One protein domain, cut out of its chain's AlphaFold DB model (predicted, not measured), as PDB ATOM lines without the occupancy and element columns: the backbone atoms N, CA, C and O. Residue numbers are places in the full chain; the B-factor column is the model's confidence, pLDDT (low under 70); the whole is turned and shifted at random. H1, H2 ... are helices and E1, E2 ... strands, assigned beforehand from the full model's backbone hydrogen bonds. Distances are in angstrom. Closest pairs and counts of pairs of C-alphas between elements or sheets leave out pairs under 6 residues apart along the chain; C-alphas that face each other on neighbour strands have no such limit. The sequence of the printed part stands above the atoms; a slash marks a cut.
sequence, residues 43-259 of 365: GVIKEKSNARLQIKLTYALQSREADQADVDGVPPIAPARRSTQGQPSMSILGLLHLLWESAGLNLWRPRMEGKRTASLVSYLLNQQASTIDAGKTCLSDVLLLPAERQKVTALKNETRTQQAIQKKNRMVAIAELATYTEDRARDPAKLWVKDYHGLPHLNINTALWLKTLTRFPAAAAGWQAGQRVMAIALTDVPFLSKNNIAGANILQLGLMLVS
ATOM      1  N   GLY A  43     122.858 193.936  73.700       89.44
ATOM      2  CA  GLY A  43     123.363 195.286  73.466       89.44
ATOM      3  C   GLY A  43     123.015 196.316  74.545       89.44
ATOM      4  O   GLY A  43     123.392 197.477  74.375       89.44
ATOM      5  N   VAL A  44     122.340 195.931  75.636       93.62
ATOM      6  CA  VAL A  44     122.186 196.795  76.825       93.62
ATOM      7  C   VAL A  44     123.493 196.934  77.580       93.62
ATOM      8  O   VAL A  44     123.808 198.038  77.995       93.62
ATOM      9  N   ILE A  45     124.264 195.853  77.710       92.62
ATOM     10  CA  ILE A  45     125.655 195.870  78.167       92.62
ATOM     11  C   ILE A  45     126.491 195.317  77.018       92.62
ATOM     12  O   ILE A  45     126.372 194.148  76.651       92.62
ATOM     13  N   LYS A  46     127.314 196.163  76.404       90.69
ATOM     14  CA  LYS A  46     128.136 195.788  75.251       90.69
ATOM     15  C   LYS A  46     129.596 196.118  75.506       90.69
ATOM     16  O   LYS A  46     129.972 197.285  75.572       90.69
ATOM     17  N   GLU A  47     130.432 195.089  75.571       86.62
ATOM     18  CA  GLU A  47     131.885 195.256  75.574       86.62
ATOM     19  C   GLU A  47     132.361 195.787  74.209       86.62
ATOM     20  O   GLU A  47     132.071 195.221  73.151       86.62
ATOM     21  N   LYS A  48     133.087 196.906  74.223       84.81
ATOM     22  CA  LYS A  48     133.756 197.491  73.056       84.81
ATOM     23  C   LYS A  48     135.146 196.869  72.881       84.81
ATOM     24  O   LYS A  48     135.733 196.319  73.810       84.81
ATOM     25  N   SER A  49     135.720 197.011  71.686       75.06
ATOM     26  CA  SER A  49     137.063 196.498  71.361       75.06
ATOM     27  C   SER A  49     138.190 197.097  72.211       75.06
ATOM     28  O   SER A  49     139.240 196.481  72.337       75.06
ATOM     29  N   ASN A  50     137.978 198.273  72.803       76.19
ATOM     30  CA  ASN A  50     138.938 198.979  73.654       76.19
ATOM     31  C   ASN A  50     138.752 198.697  75.156       76.19
ATOM     32  O   ASN A  50     139.120 199.538  75.972       76.19
ATOM     33  N   ALA A  51     138.142 197.562  75.515       77.62
ATOM     34  CA  ALA A  51     137.847 197.170  76.898       77.62
ATOM     35  C   ALA A  51     136.934 198.148  77.674       77.62
ATOM     36  O   ALA A  51     136.848 198.082  78.897       77.62
ATOM     37  N   ARG A  52     136.219 199.038  76.971       89.12
ATOM     38  CA  ARG A  52     135.142 199.855  77.548       89.12
ATOM     39  C   ARG A  52     133.803 199.138  77.460       89.12
ATOM     40  O   ARG A  52     133.584 198.336  76.552       89.12
ATOM     41  N   LEU A  53     132.870 199.499  78.328       92.38
ATOM     42  CA  LEU A  53     131.477 199.074  78.252       92.38
ATOM     43  C   LEU A  53     130.627 200.176  77.626       92.38
ATOM     44  O   LEU A  53     130.752 201.341  77.980       92.38
ATOM     45  N   GLN A  54     129.745 199.814  76.702       95.31
ATOM     46  CA  GLN A  54     128.594 200.626  76.333       95.31
ATOM     47  C   GLN A  54     127.386 200.120  77.106       95.31
ATOM     48  O   GLN A  54     127.067 198.935  77.002       95.31
ATOM     49  N   ILE A  55     126.690 201.019  77.797       96.31
ATOM     50  CA  ILE A  55     125.418 200.719  78.445       96.31
ATOM     51  C   ILE A  55     124.250 201.508  77.848       96.31
ATOM     52  O   ILE A  55     124.442 202.594  77.282       96.31
ATOM     53  N   LYS A  56     123.040 200.953  77.981       95.81
ATOM     54  CA  LYS A  56     121.762 201.636  77.727       95.81
ATOM     55  C   LYS A  56     121.022 201.823  79.046       95.81
ATOM     56  O   LYS A  56     120.645 200.839  79.667       95.81
ATOM     57  N   LEU A  57     120.810 203.067  79.455       94.25
ATOM     58  CA  LEU A  57     120.090 203.407  80.683       94.25
ATOM     59  C   LEU A  57     118.606 203.646  80.387       94.25
ATOM     60  O   LEU A  57     118.250 204.003  79.263       94.25
ATOM     61  N   THR A  58     117.745 203.468  81.388       90.81
ATOM     62  CA  THR A  58     116.313 203.817  81.307       90.81
ATOM     63  C   THR A  58     116.082 205.328  81.185       90.81
ATOM     64  O   THR A  58     114.980 205.754  80.859       90.81
ATOM     65  N   TYR A  59     117.122 206.133  81.408       85.56
ATOM     66  CA  TYR A  59     117.115 207.591  81.375       85.56
ATOM     67  C   TYR A  59     118.270 208.133  80.523       85.56
ATOM     68  O   TYR A  59     119.342 207.532  80.414       85.56
ATOM     69  N   ALA A  60     118.072 209.314  79.940       86.69
ATOM     70  CA  ALA A  60     119.118 210.022  79.212       86.69
ATOM     71  C   ALA A  60     119.995 210.843  80.174       86.69
ATOM     72  O   ALA A  60     119.488 211.607  80.989       86.69
ATOM     73  N   LEU A  61     121.323 210.721  80.058       89.25
ATOM     74  CA  LEU A  61     122.268 211.557  80.818       89.25
ATOM     75  C   LEU A  61     122.435 212.963  80.230       89.25
ATOM     76  O   LEU A  61     122.842 213.876  80.939       89.25
ATOM     77  N   GLN A  62     122.149 213.142  78.943       85.50
ATOM     78  CA  GLN A  62     122.072 214.457  78.313       85.50
ATOM     79  C   GLN A  62     120.615 214.895  78.340       85.50
ATOM     80  O   GLN A  62     119.776 214.194  77.783       85.50
ATOM     81  N   SER A  63     120.323 216.021  78.986       74.00
ATOM     82  CA  SER A  63     118.965 216.555  79.023       74.00
ATOM     83  C   SER A  63     118.662 217.284  77.713       74.00
ATOM     84  O   SER A  63     119.367 218.228  77.346       74.00
ATOM     85  N   ARG A  64     117.626 216.851  76.989       68.56
ATOM     86  CA  ARG A  64     116.979 217.660  75.943       68.56
ATOM     87  C   ARG A  64     115.748 218.332  76.542       68.56
ATOM     88  O   ARG A  64     115.129 217.785  77.442       68.56
ATOM     89  N   GLU A  65     115.349 219.492  76.028       54.81
ATOM     90  CA  GLU A  65     114.181 220.236  76.545       54.81
ATOM     91  C   GLU A  65     112.866 219.425  76.491       54.81
ATOM     92  O   GLU A  65     111.960 219.683  77.274       54.81
ATOM     93  N   ALA A  66     112.794 218.386  75.647       47.72
ATOM     94  CA  ALA A  66     111.683 217.431  75.575       47.72
ATOM     95  C   ALA A  66     111.806 216.210  76.524       47.72
ATOM     96  O   ALA A  66     110.857 215.440  76.642       47.72
ATOM     97  N   ASP A  67     112.939 216.027  77.220       53.09
ATOM     98  CA  ASP A  67     113.215 214.900  78.135       53.09
ATOM     99  C   ASP A  67     112.752 215.175  79.584       53.09
ATOM    100  O   ASP A  67     113.220 214.529  80.526       53.09
ATOM    101  N   GLN A  68     111.823 216.120  79.785       50.91
ATOM    102  CA  GLN A  68     111.068 216.256  81.043       50.91
ATOM    103  C   GLN A  68     110.064 215.105  81.260       50.91
ATOM    104  O   GLN A  68     109.328 215.120  82.243       50.91
ATOM    105  N   ALA A  69     110.021 214.120  80.354       47.28
ATOM    106  CA  ALA A  69     109.187 212.935  80.482       47.28
ATOM    107  C   ALA A  69     109.437 212.201  81.813       47.28
ATOM    108  O   ALA A  69     110.575 212.041  82.252       47.28
ATOM    109  N   ASP A  70     108.321 211.782  82.405       62.25
ATOM    110  CA  ASP A  70     108.082 211.209  83.731       62.25
ATOM    111  C   ASP A  70     109.148 210.182  84.173       62.25
ATOM    112  O   ASP A  70     109.027 208.974  83.955       62.25
ATOM    113  N   VAL A  71     110.248 210.659  84.768       71.69
ATOM    114  CA  VAL A  71     111.206 209.778  85.442       71.69
ATOM    115  C   VAL A  71     110.541 209.324  86.732       71.69
ATOM    116  O   VAL A  71     110.371 210.126  87.649       71.69
ATOM    117  N   ASP A  72     110.180 208.042  86.820       82.06
ATOM    118  CA  ASP A  72     109.641 207.505  88.069       82.06
ATOM    119  C   ASP A  72     110.661 207.715  89.195       82.06
ATOM    120  O   ASP A  72     111.846 207.397  89.061       82.06
ATOM    121  N   GLY A  73     110.183 208.243  90.319       85.06
ATOM    122  CA  GLY A  73     110.992 208.623  91.468       85.06
ATOM    123  C   GLY A  73     111.840 207.493  92.058       85.06
ATOM    124  O   GLY A  73     112.874 207.733  92.675       85.06
ATOM    125  N   VAL A  74     111.449 206.237  91.863       92.31
ATOM    126  CA  VAL A  74     112.197 205.084  92.380       92.31
ATOM    127  C   VAL A  74     112.459 204.060  91.276       92.31
ATOM    128  O   VAL A  74     111.661 203.958  90.346       92.31
ATOM    129  N   PRO A  75     113.553 203.279  91.360       88.88
ATOM    130  CA  PRO A  75     113.806 202.189  90.429       88.88
ATOM    131  C   PRO A  75     112.636 201.193  90.384       88.88
ATOM    132  O   PRO A  75     112.048 200.887  91.435       88.88
ATOM    133  N   PRO A  76     112.330 200.636  89.197       87.19
ATOM    134  CA  PRO A  76     111.227 199.699  89.035       87.19
ATOM    135  C   PRO A  76     111.403 198.471  89.933       87.19
ATOM    136  O   PRO A  76     112.513 198.099  90.328       87.19
ATOM    137  N   ILE A  77     110.287 197.841  90.300       87.56
ATOM    138  CA  ILE A  77     110.313 196.526  90.946       87.56
ATOM    139  C   ILE A  77     110.772 195.499  89.910       87.56
ATOM    140  O   ILE A  77     110.377 195.576  88.745       87.56
ATOM    141  N   ALA A  78     111.621 194.557  90.334       85.44
ATOM    142  CA  ALA A  78     112.045 193.459  89.477       85.44
ATOM    143  C   ALA A  78     110.804 192.712  88.953       85.44
ATOM    144  O   ALA A  78     109.905 192.397  89.741       85.44
ATOM    145  N   PRO A  79     110.717 192.436  87.643       86.62
ATOM    146  CA  PRO A  79     109.554 191.769  87.084       86.62
ATOM    147  C   PRO A  79     109.438 190.352  87.651       86.62
ATOM    148  O   PRO A  79     110.438 189.694  87.938       86.62
ATOM    149  N   ALA A  80     108.208 189.856  87.781       85.06
ATOM    150  CA  ALA A  80     107.978 188.505  88.289       85.06
ATOM    151  C   ALA A  80     108.575 187.427  87.370       85.06
ATOM    152  O   ALA A  80     109.023 186.396  87.862       85.06
ATOM    153  N   ARG A  81     108.574 187.673  86.051       86.00
ATOM    154  CA  ARG A  81     109.107 186.761  85.038       86.00
ATOM    155  C   ARG A  81     110.005 187.463  84.041       86.00
ATOM    156  O   ARG A  81     109.736 188.606  83.655       86.00
ATOM    157  N   ARG A  82     111.034 186.755  83.579       83.44
ATOM    158  CA  ARG A  82     111.920 187.243  82.521       83.44
ATOM    159  C   ARG A  82     111.156 187.415  81.204       83.44
ATOM    160  O   ARG A  82     110.444 186.517  80.756       83.44
ATOM    161  N   SER A  83     111.330 188.566  80.552       84.38
ATOM    162  CA  SER A  83     110.820 188.779  79.196       84.38
ATOM    163  C   SER A  83     111.644 187.980  78.181       84.38
ATOM    164  O   SER A  83     112.857 187.833  78.322       84.38
ATOM    165  N   THR A  84     111.009 187.507  77.107       84.38
ATOM    166  CA  THR A  84     111.689 186.727  76.053       84.38
ATOM    167  C   THR A  84     112.842 187.487  75.397       84.38
ATOM    168  O   THR A  84     113.830 186.880  74.996       84.38
ATOM    169  N   GLN A  85     112.736 188.816  75.313       85.69
ATOM    170  CA  GLN A  85     113.764 189.690  74.746       85.69
ATOM    171  C   GLN A  85     114.744 190.249  75.791       85.69
ATOM    172  O   GLN A  85     115.715 190.891  75.404       85.69
ATOM    173  N   GLY A  86     114.521 190.014  77.087       88.56
ATOM    174  CA  GLY A  86     115.238 190.681  78.176       88.56
ATOM    175  C   GLY A  86     114.806 192.139  78.392       88.56
ATOM    176  O   GLY A  86     114.013 192.707  77.636       88.56
ATOM    177  N   GLN A  87     115.308 192.754  79.462       90.62
ATOM    178  CA  GLN A  87     115.077 194.165  79.775       90.62
ATOM    179  C   GLN A  87     115.811 195.057  78.759       90.62
ATOM    180  O   GLN A  87     117.014 194.873  78.569       90.62
ATOM    181  N   PRO A  88     115.143 196.023  78.100       92.81
ATOM    182  CA  PRO A  88     115.730 196.793  76.995       92.81
ATOM    183  C   PRO A  88     116.703 197.894  77.447       92.81
ATOM    184  O   PRO A  88     117.369 198.517  76.613       92.81
ATOM    185  N   SER A  89     116.774 198.158  78.749       93.25
ATOM    186  CA  SER A  89     117.597 199.195  79.362       93.25
ATOM    187  C   SER A  89     117.854 198.888  80.841       93.25
ATOM    188  O   SER A  89     117.207 198.028  81.433       93.25
ATOM    189  N   MET A  90     118.839 199.579  81.409       94.69
ATOM    190  CA  MET A  90     119.333 199.423  82.776       94.69
ATOM    191  C   MET A  90     118.844 200.564  83.674       94.69
ATOM    192  O   MET A  90     118.975 201.737  83.317       94.69
ATOM    193  N   SER A  91     118.307 200.227  84.846       95.31
ATOM    194  CA  SER A  91     117.919 201.194  85.878       95.31
ATOM    195  C   SER A  91     119.140 201.791  86.594       95.31
ATOM    196  O   SER A  91     120.255 201.277  86.471       95.31
ATOM    197  N   ILE A  92     118.958 202.843  87.409       96.38
ATOM    198  CA  ILE A  92     120.052 203.323  88.277       96.38
ATOM    199  C   ILE A  92     120.506 202.237  89.261       96.38
ATOM    200  O   ILE A  92     121.686 202.158  89.578       96.38
ATOM    201  N   LEU A  93     119.610 201.362  89.727       96.50
ATOM    202  CA  LEU A  93     119.986 200.287  90.644       96.50
ATOM    203  C   LEU A  93     120.807 199.216  89.913       96.50
ATOM    204  O   LEU A  93     121.838 198.778  90.418       96.50
ATOM    205  N   GLY A  94     120.414 198.874  88.684       96.56
ATOM    206  CA  GLY A  94     121.214 198.043  87.786       96.56
ATOM    207  C   GLY A  94     122.596 198.644  87.503       96.56
ATOM    208  O   GLY A  94     123.593 197.924  87.509       96.56
ATOM    209  N   LEU A  95     122.686 199.970  87.347       97.62
ATOM    210  CA  LEU A  95     123.959 200.681  87.203       97.62
ATOM    211  C   LEU A  95     124.821 200.602  88.471       97.62
ATOM    212  O   LEU A  95     126.033 200.406  88.371       97.62
ATOM    213  N   LEU A  96     124.215 200.738  89.655       98.19
ATOM    214  CA  LEU A  96     124.922 200.566  90.923       98.19
ATOM    215  C   LEU A  96     125.508 199.155  91.015       98.19
ATOM    216  O   LEU A  96     126.699 199.024  91.293       98.19
ATOM    217  N   HIS A  97     124.717 198.125  90.698       97.31
ATOM    218  CA  HIS A  97     125.182 196.737  90.649       97.31
ATOM    219  C   HIS A  97     126.315 196.537  89.633       97.31
ATOM    220  O   HIS A  97     127.321 195.914  89.973       97.31
ATOM    221  N   LEU A  98     126.212 197.131  88.436       96.38
ATOM    222  CA  LEU A  98     127.269 197.078  87.421       96.38
ATOM    223  C   LEU A  98     128.592 197.626  87.941       96.38
ATOM    224  O   LEU A  98     129.635 196.984  87.800       96.38
ATOM    225  N   LEU A  99     128.556 198.825  88.519       97.50
ATOM    226  CA  LEU A  99     129.739 199.472  89.068       97.50
ATOM    227  C   LEU A  99     130.326 198.663  90.225       97.50
ATOM    228  O   LEU A  99     131.544 198.498  90.285       97.50
ATOM    229  N   TRP A 100     129.475 198.130  91.107       97.69
ATOM    230  CA  TRP A 100     129.897 197.332  92.258       97.69
ATOM    231  C   TRP A 100     130.597 196.039  91.835       97.69
ATOM    232  O   TRP A 100     131.698 195.746  92.304       97.69
ATOM    233  N   GLU A 101     129.990 195.289  90.914       94.25
ATOM    234  CA  GLU A 101     130.538 194.025  90.422       94.25
ATOM    235  C   GLU A 101     131.803 194.240  89.585       94.25
ATOM    236  O   GLU A 101     132.817 193.578  89.809       94.25
ATOM    237  N   SER A 102     131.801 195.230  88.685       91.56
ATOM    238  CA  SER A 102     132.983 195.568  87.877       91.56
ATOM    239  C   SER A 102     134.163 195.999  88.754       91.56
ATOM    240  O   SER A 102     135.315 195.679  88.461       91.56
ATOM    241  N   ALA A 103     133.885 196.681  89.868       94.00
ATOM    242  CA  ALA A 103     134.886 197.098  90.846       94.00
ATOM    243  C   ALA A 103     135.363 195.951  91.756       94.00
ATOM    244  O   ALA A 103     136.331 196.124  92.497       94.00
ATOM    245  N   GLY A 104     134.710 194.783  91.716       93.88
ATOM    246  CA  GLY A 104     134.977 193.667  92.625       93.88
ATOM    247  C   GLY A 104     134.569 193.956  94.071       93.88
ATOM    248  O   GLY A 104     135.123 193.364  94.996       93.88
ATOM    249  N   LEU A 105     133.626 194.876  94.283       96.94
ATOM    250  CA  LEU A 105     133.126 195.236  95.611       96.94
ATOM    251  C   LEU A 105     132.143 194.201  96.168       96.94
ATOM    252  O   LEU A 105     131.905 194.180  97.368       96.94
ATOM    253  N   ASN A 106     131.627 193.309  95.325       96.25
ATOM    254  CA  ASN A 106     130.829 192.150  95.721       96.25
ATOM    255  C   ASN A 106     131.669 190.902  96.061       96.25
ATOM    256  O   ASN A 106     131.116 189.890  96.476       96.25
ATOM    257  N   LEU A 107     132.993 190.962  95.897       95.69
ATOM    258  CA  LEU A 107     133.937 189.893  96.225       95.69
ATOM    259  C   LEU A 107     134.569 190.160  97.592       95.69
ATOM    260  O   LEU A 107     134.952 191.291  97.875       95.69
ATOM    261  N   TRP A 108     134.793 189.131  98.401       97.19
ATOM    262  CA  TRP A 108     135.585 189.208  99.624       97.19
ATOM    263  C   TRP A 108     136.708 188.173  99.641       97.19
ATOM    264  O   TRP A 108     136.558 187.034  99.193       97.19
ATOM    265  N   ARG A 109     137.857 188.582 100.184       96.06
ATOM    266  CA  ARG A 109     138.980 187.700 100.509       96.06
ATOM    267  C   ARG A 109     139.590 188.162 101.836       96.06
ATOM    268  O   ARG A 109     139.779 189.371 101.972       96.06
ATOM    269  N   PRO A 110     140.023 187.264 102.739       96.25
ATOM    270  CA  PRO A 110     140.601 187.644 104.038       96.25
ATOM    271  C   PRO A 110     141.755 188.651 103.944       96.25
ATOM    272  O   PRO A 110     141.871 189.565 104.748       96.25
ATOM    273  N   ARG A 111     142.565 188.585 102.877       95.12
ATOM    274  CA  ARG A 111     143.653 189.549 102.608       95.12
ATOM    275  C   ARG A 111     143.215 191.015 102.439       95.12
ATOM    276  O   ARG A 111     144.083 191.887 102.324       95.12
ATOM    277  N   MET A 112     141.911 191.275 102.317       95.88
ATOM    278  CA  MET A 112     141.306 192.606 102.200       95.88
ATOM    279  C   MET A 112     140.965 193.228 103.560       95.88
ATOM    280  O   MET A 112     140.547 194.387 103.591       95.88
ATOM    281  N   GLU A 113     141.169 192.493 104.656       96.69
ATOM    282  CA  GLU A 113     140.877 192.963 106.007       96.69
ATOM    283  C   GLU A 113     141.556 194.299 106.317       96.69
ATOM    284  O   GLU A 113     142.718 194.514 105.959       96.69
ATOM    285  N   GLY A 114     140.799 195.229 106.908       94.56
ATOM    286  CA  GLY A 114     141.250 196.589 107.218       94.56
ATOM    287  C   GLY A 114     141.593 197.486 106.015       94.56
ATOM    288  O   GLY A 114     141.915 198.656 106.206       94.56
ATOM    289  N   LYS A 115     141.530 196.989 104.770       94.44
ATOM    290  CA  LYS A 115     141.942 197.748 103.568       94.44
ATOM    291  C   LYS A 115     140.778 198.402 102.835       94.44
ATOM    292  O   LYS A 115     140.979 199.381 102.116       94.44
ATOM    293  N   ARG A 116     139.567 197.858 102.967       94.75
ATOM    294  CA  ARG A 116     138.387 198.349 102.247       94.75
ATOM    295  C   ARG A 116     137.732 199.518 102.973       94.75
ATOM    296  O   ARG A 116     136.802 199.347 103.749       94.75
ATOM    297  N   THR A 117     138.234 200.712 102.691       94.38
ATOM    298  CA  THR A 117     137.709 201.980 103.213       94.38
ATOM    299  C   THR A 117     136.737 202.636 102.229       94.38
ATOM    300  O   THR A 117     136.762 202.331 101.034       94.38
ATOM    301  N   ALA A 118     135.936 203.600 102.699       93.44
ATOM    302  CA  ALA A 118     135.072 204.423 101.844       93.44
ATOM    303  C   ALA A 118     135.854 205.075 100.688       93.44
ATOM    304  O   ALA A 118     135.432 205.034  99.534       93.44
ATOM    305  N   SER A 119     137.051 205.597 100.971       93.12
ATOM    306  CA  SER A 119     137.920 206.219  99.966       93.12
ATOM    307  C   SER A 119     138.409 205.217  98.910       93.12
ATOM    308  O   SER A 119     138.501 205.578  97.734       93.12
ATOM    309  N   LEU A 120     138.669 203.954  99.284       94.94
ATOM    310  CA  LEU A 120     138.982 202.896  98.315       94.94
ATOM    311  C   LEU A 120     137.761 202.545  97.456       94.94
ATOM    312  O   LEU A 120     137.903 202.392  96.244       94.94
ATOM    313  N   VAL A 121     136.571 202.457  98.054       96.62
ATOM    314  CA  VAL A 121     135.316 202.227  97.319       96.62
ATOM    315  C   VAL A 121     135.113 203.324  96.272       96.62
ATOM    316  O   VAL A 121     134.991 203.014  95.090       96.62
ATOM    317  N   SER A 122     135.198 204.602  96.659       96.25
ATOM    318  CA  SER A 122     135.124 205.734  95.724       96.25
ATOM    319  C   SER A 122     136.181 205.650  94.620       96.25
ATOM    320  O   SER A 122     135.886 205.888  93.448       96.25
ATOM    321  N   TYR A 123     137.421 205.292  94.957       95.81
ATOM    322  CA  TYR A 123     138.482 205.130  93.966       95.81
ATOM    323  C   TYR A 123     138.143 204.049  92.927       95.81
ATOM    324  O   TYR A 123     138.226 204.314  91.725       95.81
ATOM    325  N   LEU A 124     137.717 202.865  93.377       96.69
ATOM    326  CA  LEU A 124     137.377 201.743  92.499       96.69
ATOM    327  C   LEU A 124     136.157 202.063  91.626       96.69
ATOM    328  O   LEU A 124     136.200 201.837  90.418       96.69
ATOM    329  N   LEU A 125     135.108 202.664  92.197       97.62
ATOM    330  CA  LEU A 125     133.931 203.106  91.441       97.62
ATOM    331  C   LEU A 125     134.310 204.126  90.364       97.62
ATOM    332  O   LEU A 125     133.869 204.016  89.223       97.62
ATOM    333  N   ASN A 126     135.172 205.091  90.693       97.06
ATOM    334  CA  ASN A 126     135.647 206.077  89.729       97.06
ATOM    335  C   ASN A 126     136.471 205.441  88.600       97.06
ATOM    336  O   ASN A 126     136.349 205.847  87.443       97.06
ATOM    337  N   GLN A 127     137.320 204.464  88.931       95.62
ATOM    338  CA  GLN A 127     138.110 203.727  87.950       95.62
ATOM    339  C   GLN A 127     137.196 202.981  86.972       95.62
ATOM    340  O   GLN A 127     137.366 203.127  85.763       95.62
ATOM    341  N   GLN A 128     136.187 202.264  87.473       95.62
ATOM    342  CA  GLN A 128     135.228 201.560  86.616       95.62
ATOM    343  C   GLN A 128     134.358 202.521  85.805       95.62
ATOM    344  O   GLN A 128     134.170 202.335  84.610       95.62
ATOM    345  N   ALA A 129     133.895 203.619  86.397       97.19
ATOM    346  CA  ALA A 129     133.128 204.623  85.665       97.19
ATOM    347  C   ALA A 129     133.912 205.237  84.493       97.19
ATOM    348  O   ALA A 129     133.315 205.637  83.497       97.19
ATOM    349  N   SER A 130     135.248 205.288  84.576       96.38
ATOM    350  CA  SER A 130     136.086 205.795  83.482       96.38
ATOM    351  C   SER A 130     136.130 204.875  82.262       96.38
ATOM    352  O   SER A 130     136.521 205.326  81.187       96.38
ATOM    353  N   THR A 131     135.704 203.614  82.393       94.62
ATOM    354  CA  THR A 131     135.640 202.629  81.305       94.62
ATOM    355  C   THR A 131     134.210 202.362  80.826       94.62
ATOM    356  O   THR A 131     134.020 201.537  79.935       94.62
ATOM    357  N   ILE A 132     133.203 203.072  81.348       96.12
ATOM    358  CA  ILE A 132     131.785 202.871  81.017       96.12
ATOM    359  C   ILE A 132     131.233 204.096  80.282       96.12
ATOM    360  O   ILE A 132     131.326 205.223  80.761       96.12
ATOM    361  N   ASP A 133     130.613 203.864  79.128       96.12
ATOM    362  CA  ASP A 133     129.903 204.860  78.328       96.12
ATOM    363  C   ASP A 133     128.394 204.618  78.376       96.12
ATOM    364  O   ASP A 133     127.927 203.519  78.077       96.12
ATOM    365  N   ALA A 134     127.615 205.664  78.638       94.44
ATOM    366  CA  ALA A 134     126.165 205.684  78.479       94.44
ATOM    367  C   ALA A 134     125.801 206.676  77.364       94.44
ATOM    368  O   ALA A 134     125.970 207.891  77.486       94.44
ATOM    369  N   GLY A 135     125.369 206.150  76.216       89.94
ATOM    370  CA  GLY A 135     125.319 206.922  74.974       89.94
ATOM    371  C   GLY A 135     126.701 207.481  74.607       89.94
ATOM    372  O   GLY A 135     127.654 206.719  74.453       89.94
ATOM    373  N   LYS A 136     126.799 208.810  74.471       90.19
ATOM    374  CA  LYS A 136     128.050 209.542  74.189       90.19
ATOM    375  C   LYS A 136     128.761 210.055  75.449       90.19
ATOM    376  O   LYS A 136     129.790 210.713  75.331       90.19
ATOM    377  N   THR A 137     128.207 209.795  76.629       94.25
ATOM    378  CA  THR A 137     128.715 210.318  77.899       94.25
ATOM    379  C   THR A 137     129.551 209.251  78.595       94.25
ATOM    380  O   THR A 137     129.047 208.163  78.874       94.25
ATOM    381  N   CYS A 138     130.810 209.570  78.903       96.12
ATOM    382  CA  CYS A 138     131.615 208.746  79.799       96.12
ATOM    383  C   CYS A 138     131.064 208.896  81.219       96.12
ATOM    384  O   CYS A 138     130.861 210.012  81.701       96.12
ATOM    385  N   LEU A 139     130.810 207.783  81.904       97.44
ATOM    386  CA  LEU A 139     130.153 207.806  83.207       97.44
ATOM    387  C   LEU A 139     130.982 208.568  84.250       97.44
ATOM    388  O   LEU A 139     130.421 209.292  85.069       97.44
ATOM    389  N   SER A 140     132.316 208.499  84.179       97.06
ATOM    390  CA  SER A 140     133.205 209.273  85.056       97.06
ATOM    391  C   SER A 140     133.074 210.791  84.926       97.06
ATOM    392  O   SER A 140     133.583 211.499  85.792       97.06
ATOM    393  N   ASP A 141     132.451 211.302  83.864       96.75
ATOM    394  CA  ASP A 141     132.279 212.744  83.653       96.75
ATOM    395  C   ASP A 141     131.054 213.284  84.400       96.75
ATOM    396  O   ASP A 141     130.965 214.481  84.662       96.75
ATOM    397  N   VAL A 142     130.120 212.400  84.767       97.12
ATOM    398  CA  VAL A 142     128.850 212.744  85.430       97.12
ATOM    399  C   VAL A 142     128.649 212.033  86.772       97.12
ATOM    400  O   VAL A 142     127.638 212.259  87.437       97.12
ATOM    401  N   LEU A 143     129.597 211.180  87.179       98.25
ATOM    402  CA  LEU A 143     129.568 210.464  88.450       98.25
ATOM    403  C   LEU A 143     130.146 211.320  89.587       98.25
ATOM    404  O   LEU A 143     131.317 211.711  89.565       98.25
ATOM    405  N   LEU A 144     129.343 211.542  90.618       98.25
ATOM    406  CA  LEU A 144     129.749 212.124  91.888       98.25
ATOM    407  C   LEU A 144     129.948 211.039  92.943       98.25
ATOM    408  O   LEU A 144     129.127 210.132  93.074       98.25
ATOM    409  N   LEU A 145     131.027 211.166  93.710       97.56
ATOM    410  CA  LEU A 145     131.405 210.209  94.750       97.56
ATOM    411  C   LEU A 145     131.792 210.937  96.037       97.56
ATOM    412  O   LEU A 145     132.208 212.094  95.962       97.56
ATOM    413  N   PRO A 146     131.714 210.284  97.206       92.94
ATOM    414  CA  PRO A 146     132.074 210.905  98.466       92.94
ATOM    415  C   PRO A 146     133.548 211.305  98.462       92.94
ATOM    416  O   PRO A 146     134.412 210.599  97.923       92.94
ATOM    417  N   ALA A 147     133.826 212.453  99.063       91.62
ATOM    418  CA  ALA A 147     135.149 213.029  99.158       91.62
ATOM    419  C   ALA A 147     135.371 213.622 100.547       91.62
ATOM    420  O   ALA A 147     134.534 214.342 101.090       91.62
ATOM    421  N   GLU A 148     136.556 213.376 101.093       84.75
ATOM    422  CA  GLU A 148     137.018 214.079 102.281       84.75
ATOM    423  C   GLU A 148     137.315 215.552 101.954       84.75
ATOM    424  O   GLU A 148     137.641 215.920 100.815       84.75
ATOM    425  N   ARG A 149     137.227 216.408 102.977       78.81
ATOM    426  CA  ARG A 149     137.479 217.847 102.854       78.81
ATOM    427  C   ARG A 149     138.877 218.103 102.286       78.81
ATOM    428  O   ARG A 149     139.832 217.442 102.677       78.81
ATOM    429  N   GLN A 150     138.997 219.088 101.393       72.81
ATOM    430  CA  GLN A 150     140.277 219.534 100.807       72.81
ATOM    431  C   GLN A 150     141.057 218.458 100.021       72.81
ATOM    432  O   GLN A 150     142.218 218.672  99.679       72.81
ATOM    433  N   LYS A 151     140.443 217.320  99.667       84.69
ATOM    434  CA  LYS A 151     141.064 216.349  98.756       84.69
ATOM    435  C   LYS A 151     140.759 216.665  97.295       84.69
ATOM    436  O   LYS A 151     139.718 217.221  96.957       84.69
ATOM    437  N   VAL A 152     141.636 216.187  96.411       87.25
ATOM    438  CA  VAL A 152     141.484 216.251  94.944       87.25
ATOM    439  C   VAL A 152     140.116 215.726  94.481       87.25
ATOM    440  O   VAL A 152     139.565 216.214  93.499       87.25
ATOM    441  N   THR A 153     139.533 214.752  95.186       86.38
ATOM    442  CA  THR A 153     138.205 214.205  94.869       86.38
ATOM    443  C   THR A 153     137.078 215.233  95.035       86.38
ATOM    444  O   THR A 153     136.170 215.249  94.211       86.38
ATOM    445  N   ALA A 154     137.156 216.138  96.020       93.38
ATOM    446  CA  ALA A 154     136.156 217.195  96.194       93.38
ATOM    447  C   ALA A 154     136.199 218.181  95.014       93.38
ATOM    448  O   ALA A 154     135.170 218.460  94.404       93.38
ATOM    449  N   LEU A 155     137.401 218.593  94.599       93.88
ATOM    450  CA  LEU A 155     137.584 219.447  93.421       93.88
ATOM    451  C   LEU A 155     137.110 218.763  92.124       93.88
ATOM    452  O   LEU A 155     136.562 219.415  91.234       93.88
ATOM    453  N   LYS A 156     137.276 217.435  92.010       94.50
ATOM    454  CA  LYS A 156     136.720 216.658  90.889       94.50
ATOM    455  C   LYS A 156     135.192 216.722  90.861       94.50
ATOM    456  O   LYS A 156     134.639 216.908  89.781       94.50
ATOM    457  N   ASN A 157     134.521 216.600  92.007       96.62
ATOM    458  CA  ASN A 157     133.063 216.736  92.084       96.62
ATOM    459  C   ASN A 157     132.602 218.141  91.661       96.62
ATOM    460  O   ASN A 157     131.682 218.263  90.852       96.62
ATOM    461  N   GLU A 158     133.280 219.190  92.128       96.00
ATOM    462  CA  GLU A 158     132.983 220.580  91.752       96.00
ATOM    463  C   GLU A 158     133.166 220.801  90.245       96.00
ATOM    464  O   GLU A 158     132.274 221.319  89.572       96.00
ATOM    465  N   THR A 159     134.285 220.321  89.694       96.50
ATOM    466  CA  THR A 159     134.596 220.415  88.260       96.50
ATOM    467  C   THR A 159     133.550 219.685  87.415       96.50
ATOM    468  O   THR A 159     133.053 220.235  86.432       96.50
ATOM    469  N   ARG A 160     133.173 218.459  87.801       97.19
ATOM    470  CA  ARG A 160     132.115 217.686  87.128       97.19
ATOM    471  C   ARG A 160     130.781 218.410  87.170       97.19
ATOM    472  O   ARG A 160     130.108 218.500  86.149       97.19
ATOM    473  N   THR A 161     130.434 218.974  88.325       97.62
ATOM    474  CA  THR A 161     129.200 219.744  88.502       97.62
ATOM    475  C   THR A 161     129.180 220.951  87.566       97.62
ATOM    476  O   THR A 161     128.228 221.119  86.814       97.62
ATOM    477  N   GLN A 162     130.253 221.743  87.517       96.50
ATOM    478  CA  GLN A 162     130.359 222.889  86.604       96.50
ATOM    479  C   GLN A 162     130.255 222.475  85.128       96.50
ATOM    480  O   GLN A 162     129.535 223.106  84.352       96.50
ATOM    481  N   GLN A 163     130.927 221.391  84.731       96.44
ATOM    482  CA  GLN A 163     130.837 220.866  83.366       96.44
ATOM    483  C   GLN A 163     129.432 220.360  83.033       96.44
ATOM    484  O   GLN A 163     128.971 220.540  81.904       96.44
ATOM    485  N   ALA A 164     128.739 219.747  83.992       96.06
ATOM    486  CA  ALA A 164     127.376 219.273  83.816       96.06
ATOM    487  C   ALA A 164     126.383 220.429  83.636       96.06
ATOM    488  O   ALA A 164     125.516 220.321  82.770       96.06
ATOM    489  N   ILE A 165     126.565 221.557  84.338       95.12
ATOM    490  CA  ILE A 165     125.799 222.793  84.094       95.12
ATOM    491  C   ILE A 165     125.990 223.249  82.641       95.12
ATOM    492  O   ILE A 165     125.021 223.436  81.910       95.12
ATOM    493  N   GLN A 166     127.244 223.383  82.197       93.81
ATOM    494  CA  GLN A 166     127.573 223.892  80.859       93.81
ATOM    495  C   GLN A 166     127.060 222.983  79.736       93.81
ATOM    496  O   GLN A 166     126.557 223.459  78.721       93.81
ATOM    497  N   LYS A 167     127.189 221.664  79.914       93.25
ATOM    498  CA  LYS A 167     126.805 220.657  78.916       93.25
ATOM    499  C   LYS A 167     125.348 220.203  79.035       93.25
ATOM    500  O   LYS A 167     124.936 219.351  78.255       93.25
ATOM    501  N   LYS A 168     124.587 220.746  79.995       92.62
ATOM    502  CA  LYS A 168     123.221 220.316  80.335       92.62
ATOM    503  C   LYS A 168     123.124 218.801  80.591       92.62
ATOM    504  O   LYS A 168     122.211 218.123  80.117       92.62
ATOM    505  N   ASN A 169     124.088 218.261  81.334       94.38
ATOM    506  CA  ASN A 169     124.101 216.851  81.714       94.38
ATOM    507  C   ASN A 169     123.389 216.641  83.054       94.38
ATOM    508  O   ASN A 169     123.645 217.357  84.020       94.38
ATOM    509  N   ARG A 170     122.562 215.598  83.120       95.38
ATOM    510  CA  ARG A 170     122.149 214.967  84.375       95.38
ATOM    511  C   ARG A 170     123.358 214.316  85.041       95.38
ATOM    512  O   ARG A 170     124.323 213.941  84.365       95.38
ATOM    513  N   MET A 171     123.296 214.148  86.355       97.12
ATOM    514  CA  MET A 171     124.387 213.564  87.130       97.12
ATOM    515  C   MET A 171     123.928 212.338  87.907       97.12
ATOM    516  O   MET A 171     122.742 212.156  88.175       97.12
ATOM    517  N   VAL A 172     124.891 211.487  88.253       98.06
ATOM    518  CA  VAL A 172     124.678 210.312  89.099       98.06
ATOM    519  C   VAL A 172     125.534 210.488  90.342       98.06
ATOM    520  O   VAL A 172     126.747 210.617  90.226       98.06
ATOM    521  N   ALA A 173     124.932 210.498  91.524       98.44
ATOM    522  CA  ALA A 173     125.658 210.518  92.790       98.44
ATOM    523  C   ALA A 173     125.543 209.159  93.476       98.44
ATOM    524  O   ALA A 173     124.439 208.640  93.614       98.44
ATOM    525  N   ILE A 174     126.668 208.592  93.912       98.69
ATOM    526  CA  ILE A 174     126.696 207.373  94.731       98.69
ATOM    527  C   ILE A 174     127.366 207.723  96.049       98.69
ATOM    528  O   ILE A 174     128.495 208.196  96.026       98.69
ATOM    529  N   ALA A 175     126.704 207.510  97.184       98.06
ATOM    530  CA  ALA A 175     127.268 207.829  98.496       98.06
ATOM    531  C   ALA A 175     126.613 207.027  99.626       98.06
ATOM    532  O   ALA A 175     125.479 206.576  99.496       98.06
ATOM    533  N   GLU A 176     127.321 206.856 100.743       98.25
ATOM    534  CA  GLU A 176     126.745 206.268 101.958       98.25
ATOM    535  C   GLU A 176     125.813 207.290 102.627       98.25
ATOM    536  O   GLU A 176     126.184 208.459 102.771       98.25
ATOM    537  N   LEU A 177     124.618 206.870 103.049       98.19
ATOM    538  CA  LEU A 177     123.716 207.723 103.820       98.19
ATOM    539  C   LEU A 177     124.386 208.178 105.125       98.19
ATOM    540  O   LEU A 177     125.111 207.430 105.787       98.19
ATOM    541  N   ALA A 178     124.130 209.424 105.517       97.19
ATOM    542  CA  ALA A 178     124.513 209.906 106.837       97.19
ATOM    543  C   ALA A 178     123.788 209.096 107.924       97.19
ATOM    544  O   ALA A 178     122.736 208.520 107.666       97.19
ATOM    545  N   THR A 179     124.325 209.070 109.146       96.50
ATOM    546  CA  THR A 179     123.730 208.327 110.269       96.50
ATOM    547  C   THR A 179     122.238 208.626 110.424       96.50
ATOM    548  O   THR A 179     121.818 209.779 110.284       96.50
ATOM    549  N   TYR A 180     121.447 207.598 110.712       97.19
ATOM    550  CA  TYR A 180     120.019 207.744 110.948       97.19
ATOM    551  C   TYR A 180     119.728 208.735 112.083       97.19
ATOM    552  O   TYR A 180     120.381 208.718 113.127       97.19
ATOM    553  N   THR A 181     118.725 209.582 111.866       96.19
ATOM    554  CA  THR A 181     118.011 210.319 112.913       96.19
ATOM    555  C   THR A 181     116.533 210.367 112.532       96.19
ATOM    556  O   THR A 181     116.208 210.366 111.341       96.19
ATOM    557  N   GLU A 182     115.641 210.452 113.520       94.00
ATOM    558  CA  GLU A 182     114.192 210.583 113.284       94.00
ATOM    559  C   GLU A 182     113.867 211.763 112.352       94.00
ATOM    560  O   GLU A 182     113.100 211.607 111.402       94.00
ATOM    561  N   ASP A 183     114.527 212.912 112.542       92.00
ATOM    562  CA  ASP A 183     114.328 214.102 111.704       92.00
ATOM    563  C   ASP A 183     114.674 213.842 110.231       92.00
ATOM    564  O   ASP A 183     113.910 214.187 109.330       92.00
ATOM    565  N   ARG A 184     115.811 213.177 109.969       92.94
ATOM    566  CA  ARG A 184     116.244 212.830 108.604       92.94
ATOM    567  C   ARG A 184     115.314 211.813 107.953       92.94
ATOM    568  O   ARG A 184     115.196 211.803 106.730       92.94
ATOM    569  N   ALA A 185     114.705 210.937 108.748       90.31
ATOM    570  CA  ALA A 185     113.799 209.913 108.253       90.31
ATOM    571  C   ALA A 185     112.432 210.490 107.862       90.31
ATOM    572  O   ALA A 185     111.878 210.068 106.848       90.31
ATOM    573  N   ARG A 186     111.910 211.452 108.634       88.81
ATOM    574  CA  ARG A 186     110.558 212.004 108.444       88.81
ATOM    575  C   ARG A 186     110.487 213.102 107.395       88.81
ATOM    576  O   ARG A 186     109.572 213.073 106.577       88.81
ATOM    577  N   ASP A 187     111.419 214.052 107.420       85.19
ATOM    578  CA  ASP A 187     111.374 215.211 106.528       85.19
ATOM    579  C   ASP A 187     112.781 215.640 106.087       85.19
ATOM    580  O   ASP A 187     113.432 216.484 106.716       85.19
ATOM    581  N   PRO A 188     113.321 215.027 105.018       81.75
ATOM    582  CA  PRO A 188     114.652 215.372 104.568       81.75
ATOM    583  C   PRO A 188     114.621 216.720 103.844       81.75
ATOM    584  O   PRO A 188     114.223 216.818 102.689       81.75
ATOM    585  N   ALA A 189     115.193 217.753 104.462       83.75
ATOM    586  CA  ALA A 189     115.498 219.005 103.759       83.75
ATOM    587  C   ALA A 189     116.435 218.808 102.536       83.75
ATOM    588  O   ALA A 189     116.559 219.691 101.688       83.75
ATOM    589  N   LYS A 190     117.151 217.673 102.481       94.12
ATOM    590  CA  LYS A 190     118.066 217.234 101.416       94.12
ATOM    591  C   LYS A 190     118.431 215.760 101.593       94.12
ATOM    592  O   LYS A 190     118.221 215.200 102.669       94.12
ATOM    593  N   LEU A 191     119.076 215.155 100.593       96.81
ATOM    594  CA  LEU A 191     119.687 213.838 100.767       96.81
ATOM    595  C   LEU A 191     120.954 213.963 101.629       96.81
ATOM    596  O   LEU A 191     121.967 214.523 101.208       96.81
ATOM    597  N   TRP A 192     120.893 213.445 102.855       96.44
ATOM    598  CA  TRP A 192     122.013 213.469 103.793       96.44
ATOM    599  C   TRP A 192     122.952 212.289 103.543       96.44
ATOM    600  O   TRP A 192     122.593 211.139 103.786       96.44
ATOM    601  N   VAL A 193     124.177 212.580 103.102       96.75
ATOM    602  CA  VAL A 193     125.216 211.582 102.804       96.75
ATOM    603  C   VAL A 193     126.506 211.879 103.567       96.75
ATOM    604  O   VAL A 193     126.758 213.024 103.955       96.75
ATOM    605  N   LYS A 194     127.322 210.849 103.800       95.81
ATOM    606  CA  LYS A 194     128.669 210.989 104.372       95.81
ATOM    607  C   LYS A 194     129.635 211.581 103.344       95.81
ATOM    608  O   LYS A 194     129.419 211.449 102.142       95.81
ATOM    609  N   ASP A 195     130.684 212.243 103.837       93.62
ATOM    610  CA  ASP A 195     131.791 212.790 103.035       93.62
ATOM    611  C   ASP A 195     131.313 213.605 101.816       93.62
ATOM    612  O   ASP A 195     131.693 213.375 100.669       93.62
ATOM    613  N   TYR A 196     130.430 214.574 102.066       93.56
ATOM    614  CA  TYR A 196     129.696 215.327 101.041       93.56
ATOM    615  C   TYR A 196     130.506 216.445 100.357       93.56
ATOM    616  O   TYR A 196     129.934 217.309  99.688       93.56
ATOM    617  N   HIS A 197     131.828 216.501 100.538       94.44
ATOM    618  CA  HIS A 197     132.618 217.631 100.055       94.44
ATOM    619  C   HIS A 197     132.676 217.689  98.520       94.44
ATOM    620  O   HIS A 197     132.884 216.688  97.833       94.44
ATOM    621  N   GLY A 198     132.479 218.892  97.979       94.62
ATOM    622  CA  GLY A 198     132.413 219.152  96.541       94.62
ATOM    623  C   GLY A 198     131.137 218.660  95.848       94.62
ATOM    624  O   GLY A 198     130.962 218.923  94.660       94.62
ATOM    625  N   LEU A 199     130.239 217.958  96.553       96.56
ATOM    626  CA  LEU A 199     128.923 217.618  96.015       96.56
ATOM    627  C   LEU A 199     128.046 218.881  95.939       96.56
ATOM    628  O   LEU A 199     128.081 219.700  96.865       96.56
ATOM    629  N   PRO A 200     127.216 219.037  94.892       96.69
ATOM    630  CA  PRO A 200     126.142 220.017  94.917       96.69
ATOM    631  C   PRO A 200     125.142 219.669  96.023       96.69
ATOM    632  O   PRO A 200     125.048 218.526  96.476       96.69
ATOM    633  N   HIS A 201     124.345 220.649  96.436       96.19
ATOM    634  CA  HIS A 201     123.234 220.403  97.342       96.19
ATOM    635  C   HIS A 201     122.202 219.483  96.672       96.19
ATOM    636  O   HIS A 201     121.548 219.879  95.706       96.19
ATOM    637  N   LEU A 202     122.084 218.248  97.165       97.44
ATOM    638  CA  LEU A 202     121.191 217.227  96.620       97.44
ATOM    639  C   LEU A 202     119.775 217.408  97.177       97.44
ATOM    640  O   LEU A 202     119.447 216.904  98.254       97.44
ATOM    641  N   ASN A 203     118.942 218.151  96.451       96.81
ATOM    642  CA  ASN A 203     117.563 218.426  96.846       96.81
ATOM    643  C   ASN A 203     116.695 217.190  96.597       96.81
ATOM    644  O   ASN A 203     116.687 216.645  95.494       96.81
ATOM    645  N   ILE A 204     115.926 216.784  97.600       96.00
ATOM    646  CA  ILE A 204     114.934 215.713  97.510       96.00
ATOM    647  C   ILE A 204     113.666 216.195  98.198       96.00
ATOM    648  O   ILE A 204     113.746 216.868  99.220       96.00
ATOM    649  N   ASN A 205     112.505 215.882  97.629       92.62
ATOM    650  CA  ASN A 205     111.242 216.147  98.305       92.62
ATOM    651  C   ASN A 205     110.854 214.963  99.209       92.62
ATOM    652  O   ASN A 205     111.214 213.811  98.949       92.62
ATOM    653  N   THR A 206     110.088 215.253 100.255       94.56
ATOM    654  CA  THR A 206     109.674 214.286 101.279       94.56
ATOM    655  C   THR A 206     108.889 213.113 100.687       94.56
ATOM    656  O   THR A 206     109.110 211.970 101.077       94.56
ATOM    657  N   ALA A 207     108.039 213.353  99.683       94.00
ATOM    658  CA  ALA A 207     107.258 212.298  99.033       94.00
ATOM    659  C   ALA A 207     108.150 211.260  98.327       94.00
ATOM    660  O   ALA A 207     107.969 210.056  98.506       94.00
ATOM    661  N   LEU A 208     109.150 211.717  97.568       95.31
ATOM    662  CA  LEU A 208     110.131 210.867  96.900       95.31
ATOM    663  C   LEU A 208     110.966 210.081  97.917       95.31
ATOM    664  O   LEU A 208     111.189 208.880  97.751       95.31
ATOM    665  N   TRP A 209     111.397 210.732  98.994       97.19
ATOM    666  CA  TRP A 209     112.139 210.062 100.054       97.19
ATOM    667  C   TRP A 209     111.335 208.945 100.728       97.19
ATOM    668  O   TRP A 209     111.801 207.807 100.789       97.19
ATOM    669  N   LEU A 210     110.103 209.226 101.158       95.94
ATOM    670  CA  LEU A 210     109.230 208.231 101.789       95.94
ATOM    671  C   LEU A 210     108.857 207.094 100.822       95.94
ATOM    672  O   LEU A 210     108.835 205.925 101.222       95.94
ATOM    673  N   LYS A 211     108.647 207.407  99.532       96.06
ATOM    674  CA  LYS A 211     108.470 206.398  98.471       96.06
ATOM    675  C   LYS A 211     109.709 205.507  98.352       96.06
ATOM    676  O   LYS A 211     109.575 204.293  98.219       96.06
ATOM    677  N   THR A 212     110.906 206.087  98.450       97.50
ATOM    678  CA  THR A 212     112.175 205.346  98.418       97.50
ATOM    679  C   THR A 212     112.300 204.411  99.618       97.50
ATOM    680  O   THR A 212     112.548 203.224  99.431       97.50
ATOM    681  N   LEU A 213     112.074 204.894 100.843       96.69
ATOM    682  CA  LEU A 213     112.149 204.046 102.040       96.69
ATOM    683  C   LEU A 213     111.152 202.879 101.977       96.69
ATOM    684  O   LEU A 213     111.515 201.744 102.274       96.69
ATOM    685  N   THR A 214     109.934 203.134 101.491       96.19
ATOM    686  CA  THR A 214     108.921 202.090 101.257       96.19
ATOM    687  C   THR A 214     109.368 201.078 100.196       96.19
ATOM    688  O   THR A 214     109.147 199.879 100.342       96.19
ATOM    689  N   ARG A 215     110.018 201.541  99.120       95.69
ATOM    690  CA  ARG A 215     110.511 200.689  98.026       95.69
ATOM    691  C   ARG A 215     111.690 199.804  98.442       95.69
ATOM    692  O   ARG A 215     111.877 198.743  97.839       95.69
ATOM    693  N   PHE A 216     112.474 200.225  99.433       96.56
ATOM    694  CA  PHE A 216     113.674 199.533  99.911       96.56
ATOM    695  C   PHE A 216     113.584 199.227 101.416       96.56
ATOM    696  O   PHE A 216     114.389 199.744 102.195       96.56
ATOM    697  N   PRO A 217     112.644 198.364 101.848       95.69
ATOM    698  CA  PRO A 217     112.363 198.150 103.269       95.69
ATOM    699  C   PRO A 217     113.564 197.589 104.042       95.69
ATOM    700  O   PRO A 217     113.817 198.020 105.163       95.69
ATOM    701  N   ALA A 218     114.355 196.693 103.437       94.56
ATOM    702  CA  ALA A 218     115.565 196.155 104.061       94.56
ATOM    703  C   ALA A 218     116.629 197.240 104.296       94.56
ATOM    704  O   ALA A 218     117.211 197.314 105.375       94.56
ATOM    705  N   ALA A 219     116.841 198.131 103.321       97.62
ATOM    706  CA  ALA A 219     117.756 199.257 103.480       97.62
ATOM    707  C   ALA A 219     117.229 200.271 104.506       97.62
ATOM    708  O   ALA A 219     117.998 200.751 105.328       97.62
ATOM    709  N   ALA A 220     115.926 200.566 104.508       97.56
ATOM    710  CA  ALA A 220     115.317 201.461 105.491       97.56
ATOM    711  C   ALA A 220     115.485 200.930 106.927       97.56
ATOM    712  O   ALA A 220     115.974 201.653 107.797       97.56
ATOM    713  N   ALA A 221     115.157 199.653 107.154       97.00
ATOM    714  CA  ALA A 221     115.324 198.995 108.447       97.00
ATOM    715  C   ALA A 221     116.800 198.918 108.865       97.00
ATOM    716  O   ALA A 221     117.138 199.236 110.005       97.00
ATOM    717  N   GLY A 222     117.693 198.557 107.940       97.19
ATOM    718  CA  GLY A 222     119.129 198.506 108.205       97.19
ATOM    719  C   GLY A 222     119.706 199.875 108.560       97.19
ATOM    720  O   GLY A 222     120.458 199.995 109.524       97.19
ATOM    721  N   TRP A 223     119.300 200.933 107.854       97.81
ATOM    722  CA  TRP A 223     119.716 202.300 108.165       97.81
ATOM    723  C   TRP A 223     119.263 202.736 109.561       97.81
ATOM    724  O   TRP A 223     120.072 203.269 110.322       97.81
ATOM    725  N   GLN A 224     118.007 202.451 109.928       97.31
ATOM    726  CA  GLN A 224     117.480 202.697 111.275       97.31
ATOM    727  C   GLN A 224     118.254 201.918 112.351       97.31
ATOM    728  O   GLN A 224     118.490 202.439 113.438       97.31
ATOM    729  N   ALA A 225     118.711 200.705 112.031       96.19
ATOM    730  CA  ALA A 225     119.565 199.888 112.891       96.19
ATOM    731  C   ALA A 225     121.052 200.314 112.893       96.19
ATOM    732  O   ALA A 225     121.881 199.651 113.513       96.19
ATOM    733  N   GLY A 226     121.414 201.402 112.204       96.19
ATOM    734  CA  GLY A 226     122.785 201.915 112.142       96.19
ATOM    735  C   GLY A 226     123.699 201.201 111.140       96.19
ATOM    736  O   GLY A 226     124.899 201.473 111.116       96.19
ATOM    737  N   GLN A 227     123.155 200.320 110.297       96.81
ATOM    738  CA  GLN A 227     123.894 199.674 109.214       96.81
ATOM    739  C   GLN A 227     124.159 200.647 108.057       96.81
ATOM    740  O   GLN A 227     123.537 201.706 107.920       96.81
ATOM    741  N   ARG A 228     125.106 200.275 107.192       97.50
ATOM    742  CA  ARG A 228     125.509 201.094 106.048       97.50
ATOM    743  C   ARG A 228     124.539 200.926 104.892       97.50
ATOM    744  O   ARG A 228     124.293 199.819 104.424       97.50
ATOM    745  N   VAL A 229     124.062 202.047 104.368       98.56
ATOM    746  CA  VAL A 229     123.219 202.071 103.172       98.56
ATOM    747  C   VAL A 229     123.847 202.972 102.131       98.56
ATOM    748  O   VAL A 229     124.091 204.153 102.378       98.56
ATOM    749  N   MET A 230     124.092 202.405 100.956       98.62
ATOM    750  CA  MET A 230     124.526 203.138  99.779       98.62
ATOM    751  C   MET A 230     123.303 203.685  99.051       98.62
ATOM    752  O   MET A 230     122.380 202.939  98.733       98.62
ATOM    753  N   ALA A 231     123.309 204.978  98.761       98.62
ATOM    754  CA  ALA A 231     122.349 205.626  97.887       98.62
ATOM    755  C   ALA A 231     122.954 205.806  96.494       98.62
ATOM    756  O   ALA A 231     124.107 206.223  96.372       98.62
ATOM    757  N   ILE A 232     122.160 205.547  95.456       98.69
ATOM    758  CA  ILE A 232     122.407 206.029  94.096       98.69
ATOM    759  C   ILE A 232     121.294 206.999  93.704       98.69
ATOM    760  O   ILE A 232     120.118 206.644  93.716       98.69
ATOM    761  N   ALA A 233     121.666 208.229  93.369       98.25
ATOM    762  CA  ALA A 233     120.746 209.291  92.994       98.25
ATOM    763  C   ALA A 233     121.007 209.733  91.553       98.25
ATOM    764  O   ALA A 233     122.114 210.165  91.226       98.25
ATOM    765  N   LEU A 234     119.983 209.666  90.707       97.50
ATOM    766  CA  LEU A 234     119.946 210.389  89.440       97.50
ATOM    767  C   LEU A 234     119.410 211.790  89.705       97.50
ATOM    768  O   LEU A 234     118.336 211.944  90.288       97.50
ATOM    769  N   THR A 235     120.132 212.804  89.244       96.19
ATOM    770  CA  THR A 235     119.713 214.198  89.369       96.19
ATOM    771  C   THR A 235     119.211 214.761  88.046       96.19
ATOM    772  O   THR A 235     119.519 214.260  86.963       96.19
ATOM    773  N   ASP A 236     118.489 215.872  88.124       94.25
ATOM    774  CA  ASP A 236     118.362 216.797  87.008       94.25
ATOM    775  C   ASP A 236     119.697 217.504  86.728       94.25
ATOM    776  O   ASP A 236     120.690 217.301  87.441       94.25
ATOM    777  N   VAL A 237     119.736 218.324  85.680       95.00
ATOM    778  CA  VAL A 237     120.871 219.207  85.410       95.00
ATOM    779  C   VAL A 237     121.117 220.074  86.654       95.00
ATOM    780  O   VAL A 237     120.179 220.707  87.150       95.00
ATOM    781  N   PRO A 238     122.345 220.099  87.201       96.75
ATOM    782  CA  PRO A 238     122.664 220.967  88.327       96.75
ATOM    783  C   PRO A 238     122.468 222.446  87.967       96.75
ATOM    784  O   PRO A 238     122.496 222.841  86.802       96.75
ATOM    785  N   PHE A 239     122.322 223.286  88.984       95.88
ATOM    786  CA  PHE A 239     122.170 224.730  88.850       95.88
ATOM    787  C   PHE A 239     123.025 225.468  89.882       95.88
ATOM    788  O   PHE A 239     123.404 224.907  90.911       95.88
ATOM    789  N   LEU A 240     123.312 226.744  89.622       96.44
ATOM    790  CA  LEU A 240     123.863 227.657  90.623       96.44
ATOM    791  C   LEU A 240     122.732 228.492  91.212       96.44
ATOM    792  O   LEU A 240     121.922 229.067  90.484       96.44
ATOM    793  N   SER A 241     122.675 228.563  92.538       93.12
ATOM    794  CA  SER A 241     121.813 229.523  93.223       93.12
ATOM    795  C   SER A 241     122.308 230.957  92.998       93.12
ATOM    796  O   SER A 241     123.430 231.183  92.541       93.12
ATOM    797  N   LYS A 242     121.503 231.947  93.410       91.06
ATOM    798  CA  LYS A 242     121.889 233.372  93.382       91.06
ATOM    799  C   LYS A 242     123.207 233.663  94.116       91.06
ATOM    800  O   LYS A 242     123.892 234.616  93.768       91.06
ATOM    801  N   ASN A 243     123.571 232.829  95.090       92.50
ATOM    802  CA  ASN A 243     124.793 232.967  95.884       92.50
ATOM    803  C   ASN A 243     125.935 232.063  95.375       92.50
ATOM    804  O   ASN A 243     126.841 231.748  96.140       92.50
ATOM    805  N   ASN A 244     125.881 231.595  94.120       90.31
ATOM    806  CA  ASN A 244     126.856 230.677  93.509       90.31
ATOM    807  C   ASN A 244     127.030 229.338  94.244       90.31
ATOM    808  O   ASN A 244     128.070 228.688  94.140       90.31
ATOM    809  N   ILE A 245     125.998 228.886  94.959       92.56
ATOM    810  CA  ILE A 245     125.991 227.557  95.579       92.56
ATOM    811  C   ILE A 245     125.401 226.570  94.576       92.56
ATOM    812  O   ILE A 245     124.276 226.767  94.111       92.56
ATOM    813  N   ALA A 246     126.147 225.514  94.255       96.31
ATOM    814  CA  ALA A 246     125.673 224.467  93.362       96.31
ATOM    815  C   ALA A 246     124.586 223.610  94.029       96.31
ATOM    816  O   ALA A 246     124.749 223.158  95.164       96.31
ATOM    817  N   GLY A 247     123.495 223.362  93.309       97.06
ATOM    818  CA  GLY A 247     122.395 222.486  93.707       97.06
ATOM    819  C   GLY A 247     121.992 221.551  92.571       97.06
ATOM    820  O   GLY A 247     122.238 221.846  91.405       97.06
ATOM    821  N   ALA A 248     121.392 220.413  92.905       96.88
ATOM    822  CA  ALA A 248     120.847 219.469  91.938       96.88
ATOM    823  C   ALA A 248     119.594 218.804  92.520       96.88
ATOM    824  O   ALA A 248     119.602 218.348  93.665       96.88
ATOM    825  N   ASN A 249     118.516 218.752  91.739       96.38
ATOM    826  CA  ASN A 249     117.272 218.107  92.156       96.38
ATOM    827  C   ASN A 249     117.348 216.610  91.862       96.38
ATOM    828  O   ASN A 249     117.675 216.229  90.743       96.38
ATOM    829  N   ILE A 250     117.064 215.763  92.847       96.94
ATOM    830  CA  ILE A 250     117.017 214.312  92.665       96.94
ATOM    831  C   ILE A 250     115.725 213.953  91.933       96.94
ATOM    832  O   ILE A 250     114.637 214.342  92.350       96.94
ATOM    833  N   LEU A 251     115.874 213.195  90.851       94.88
ATOM    834  CA  LEU A 251     114.774 212.678  90.041       94.88
ATOM    835  C   LEU A 251     114.453 211.238  90.387       94.88
ATOM    836  O   LEU A 251     113.286 210.885  90.448       94.88
ATOM    837  N   GLN A 252     115.480 210.421  90.623       95.69
ATOM    838  CA  GLN A 252     115.304 209.027  91.002       95.69
ATOM    839  C   GLN A 252     116.315 208.630  92.075       95.69
ATOM    840  O   GLN A 252     117.485 209.011  91.991       95.69
ATOM    841  N   LEU A 253     115.874 207.856  93.069       97.94
ATOM    842  CA  LEU A 253     116.712 207.403  94.180       97.94
ATOM    843  C   LEU A 253     116.590 205.890  94.397       97.94
ATOM    844  O   LEU A 253     115.494 205.353  94.548       97.94
ATOM    845  N   GLY A 254     117.732 205.205  94.431       98.00
ATOM    846  CA  GLY A 254     117.852 203.792  94.781       98.00
ATOM    847  C   GLY A 254     118.707 203.605  96.030       98.00
ATOM    848  O   GLY A 254     119.653 204.364  96.242       98.00
ATOM    849  N   LEU A 255     118.388 202.592  96.838       98.56
ATOM    850  CA  LEU A 255     119.150 202.232  98.037       98.56
ATOM    851  C   LEU A 255     119.670 200.795  97.937       98.56
ATOM    852  O   LEU A 255     118.993 199.920  97.402       98.56
ATOM    853  N   MET A 256     120.856 200.553  98.487       98.44
ATOM    854  CA  MET A 256     121.472 199.232  98.599       98.44
ATOM    855  C   MET A 256     122.093 199.089  99.989       98.44
ATOM    856  O   MET A 256     122.987 199.855 100.357       98.44
ATOM    857  N   LEU A 257     121.600 198.128 100.768       98.44
ATOM    858  CA  LEU A 257     122.166 197.783 102.069       98.44
ATOM    859  C   LEU A 257     123.506 197.064 101.859       98.44
ATOM    860  O   LEU A 257     123.639 196.227 100.964       98.44
ATOM    861  N   VAL A 258     124.511 197.413 102.660       98.44
ATOM    862  CA  VAL A 258     125.838 196.792 102.601       98.44
ATOM    863  C   VAL A 258     126.352 196.474 104.006       98.44
ATOM    864  O   VAL A 258     126.040 197.182 104.965       98.44
ATOM    865  N   SER A 259     127.169 195.429 104.137       97.94
ATOM    866  CA  SER A 259     127.924 195.162 105.370       97.94
ATOM    867  C   SER A 259     129.001 196.236 105.607       97.94
ATOM    868  O   SER A 259     129.310 197.027 104.709       97.94
TER     869      SER A 259
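What this domain is: This is residues 43 to 259 of the 365 residues of an uncharacterized protein of Serratia sp. 14-2641 (UniProt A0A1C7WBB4). A strongly twisted sheet of four strands, E4, E6, E7 and E5, makes the core, with H1 over one face and H6 over the other. Beyond H1 lies a second, small sheet of E1, E2 and E3, and residues 80 to 85 and 109 to 115 stick out. The 217 printed residues hold, along the chain, E1 E2 H1 H2 E3 H3 E4 H4 E5 H5 H6 E6 E7; the class is mixed, with under half of the residues in named elements. Both sheets are mixed, ordered E4 E6 E7 E5 and E1 E2 E3. The whole is compact, its radius of gyration of the C-alphas 16.9 A, spanning 47 by 45 by 38 A.

How they stand to each other: Start at E1, residues 45 to 47, a hairpin with E2, residues 53 to 55: N 46 and O 54 are within hydrogen-bond range at 2.8 A. E2, H1 (residues 92 to 102), H2 (residues 118 to 129) and E3 (residues 132 to 134) form a strand-helix-strand unit, two parallel neighbour strands with helices between, its crossover right-handed; N 55 and O 133 are 2.8 A apart. H2 touches H1 with residues 125 to 129 alone, about perpendicular at 82 degrees, the closest C-alphas, of Leu 99 and Leu 125, 6.0 A apart. H3, residues 152 to 167, and H2 only graze the large sheet. There E4, residues 172 to 176, is antiparallel to E6, residues 228 to 235, with N 175 and O 231 at 3.0 A. E6 forms a hairpin with E7, residues 246 to 258, N 254 and O 232 at 2.9 A. E7 bends by 83 degrees at residue 251 and pairs parallel with E5, residues 201 to 203, N 203 and O 248 at 2.9 A. H1's height over this sheet is 9.7 A, its closest C-alphas to E7 those of Leu 93 and Gly 254, 5.8 A apart. H6, residues 217 to 224, is on the opposite face, the closest C-alphas, of Ala 219 and Leu 257, 4.9 A apart. H5, residues 206 to 215, is on the sheet; it and H6 only just touch, only at the corner, with 3 pairs of C-alphas within 8 A. H4, residues 182 to 186, is not on it. In the six helices every O i to N i+4 pair is within hydrogen-bond range.

Where its parts are: Find C-alpha 45 at (125.655, 195.870, 78.167), where E1 begins. H3 runs 22.2 A, E6 22.0 A and E7 29.2 A, ending at C-alpha 258, (125.838, 196.792, 102.601).

The domain as a whole: The farthest C-alphas, of Thr 84 and Asn 243, are 52.0 A apart. The printed part has no cut. Look for long links from E2 to H1, H1 to H2, E3 to H3 and H4 to E5; residues 64 to 70 have pLDDT under 70.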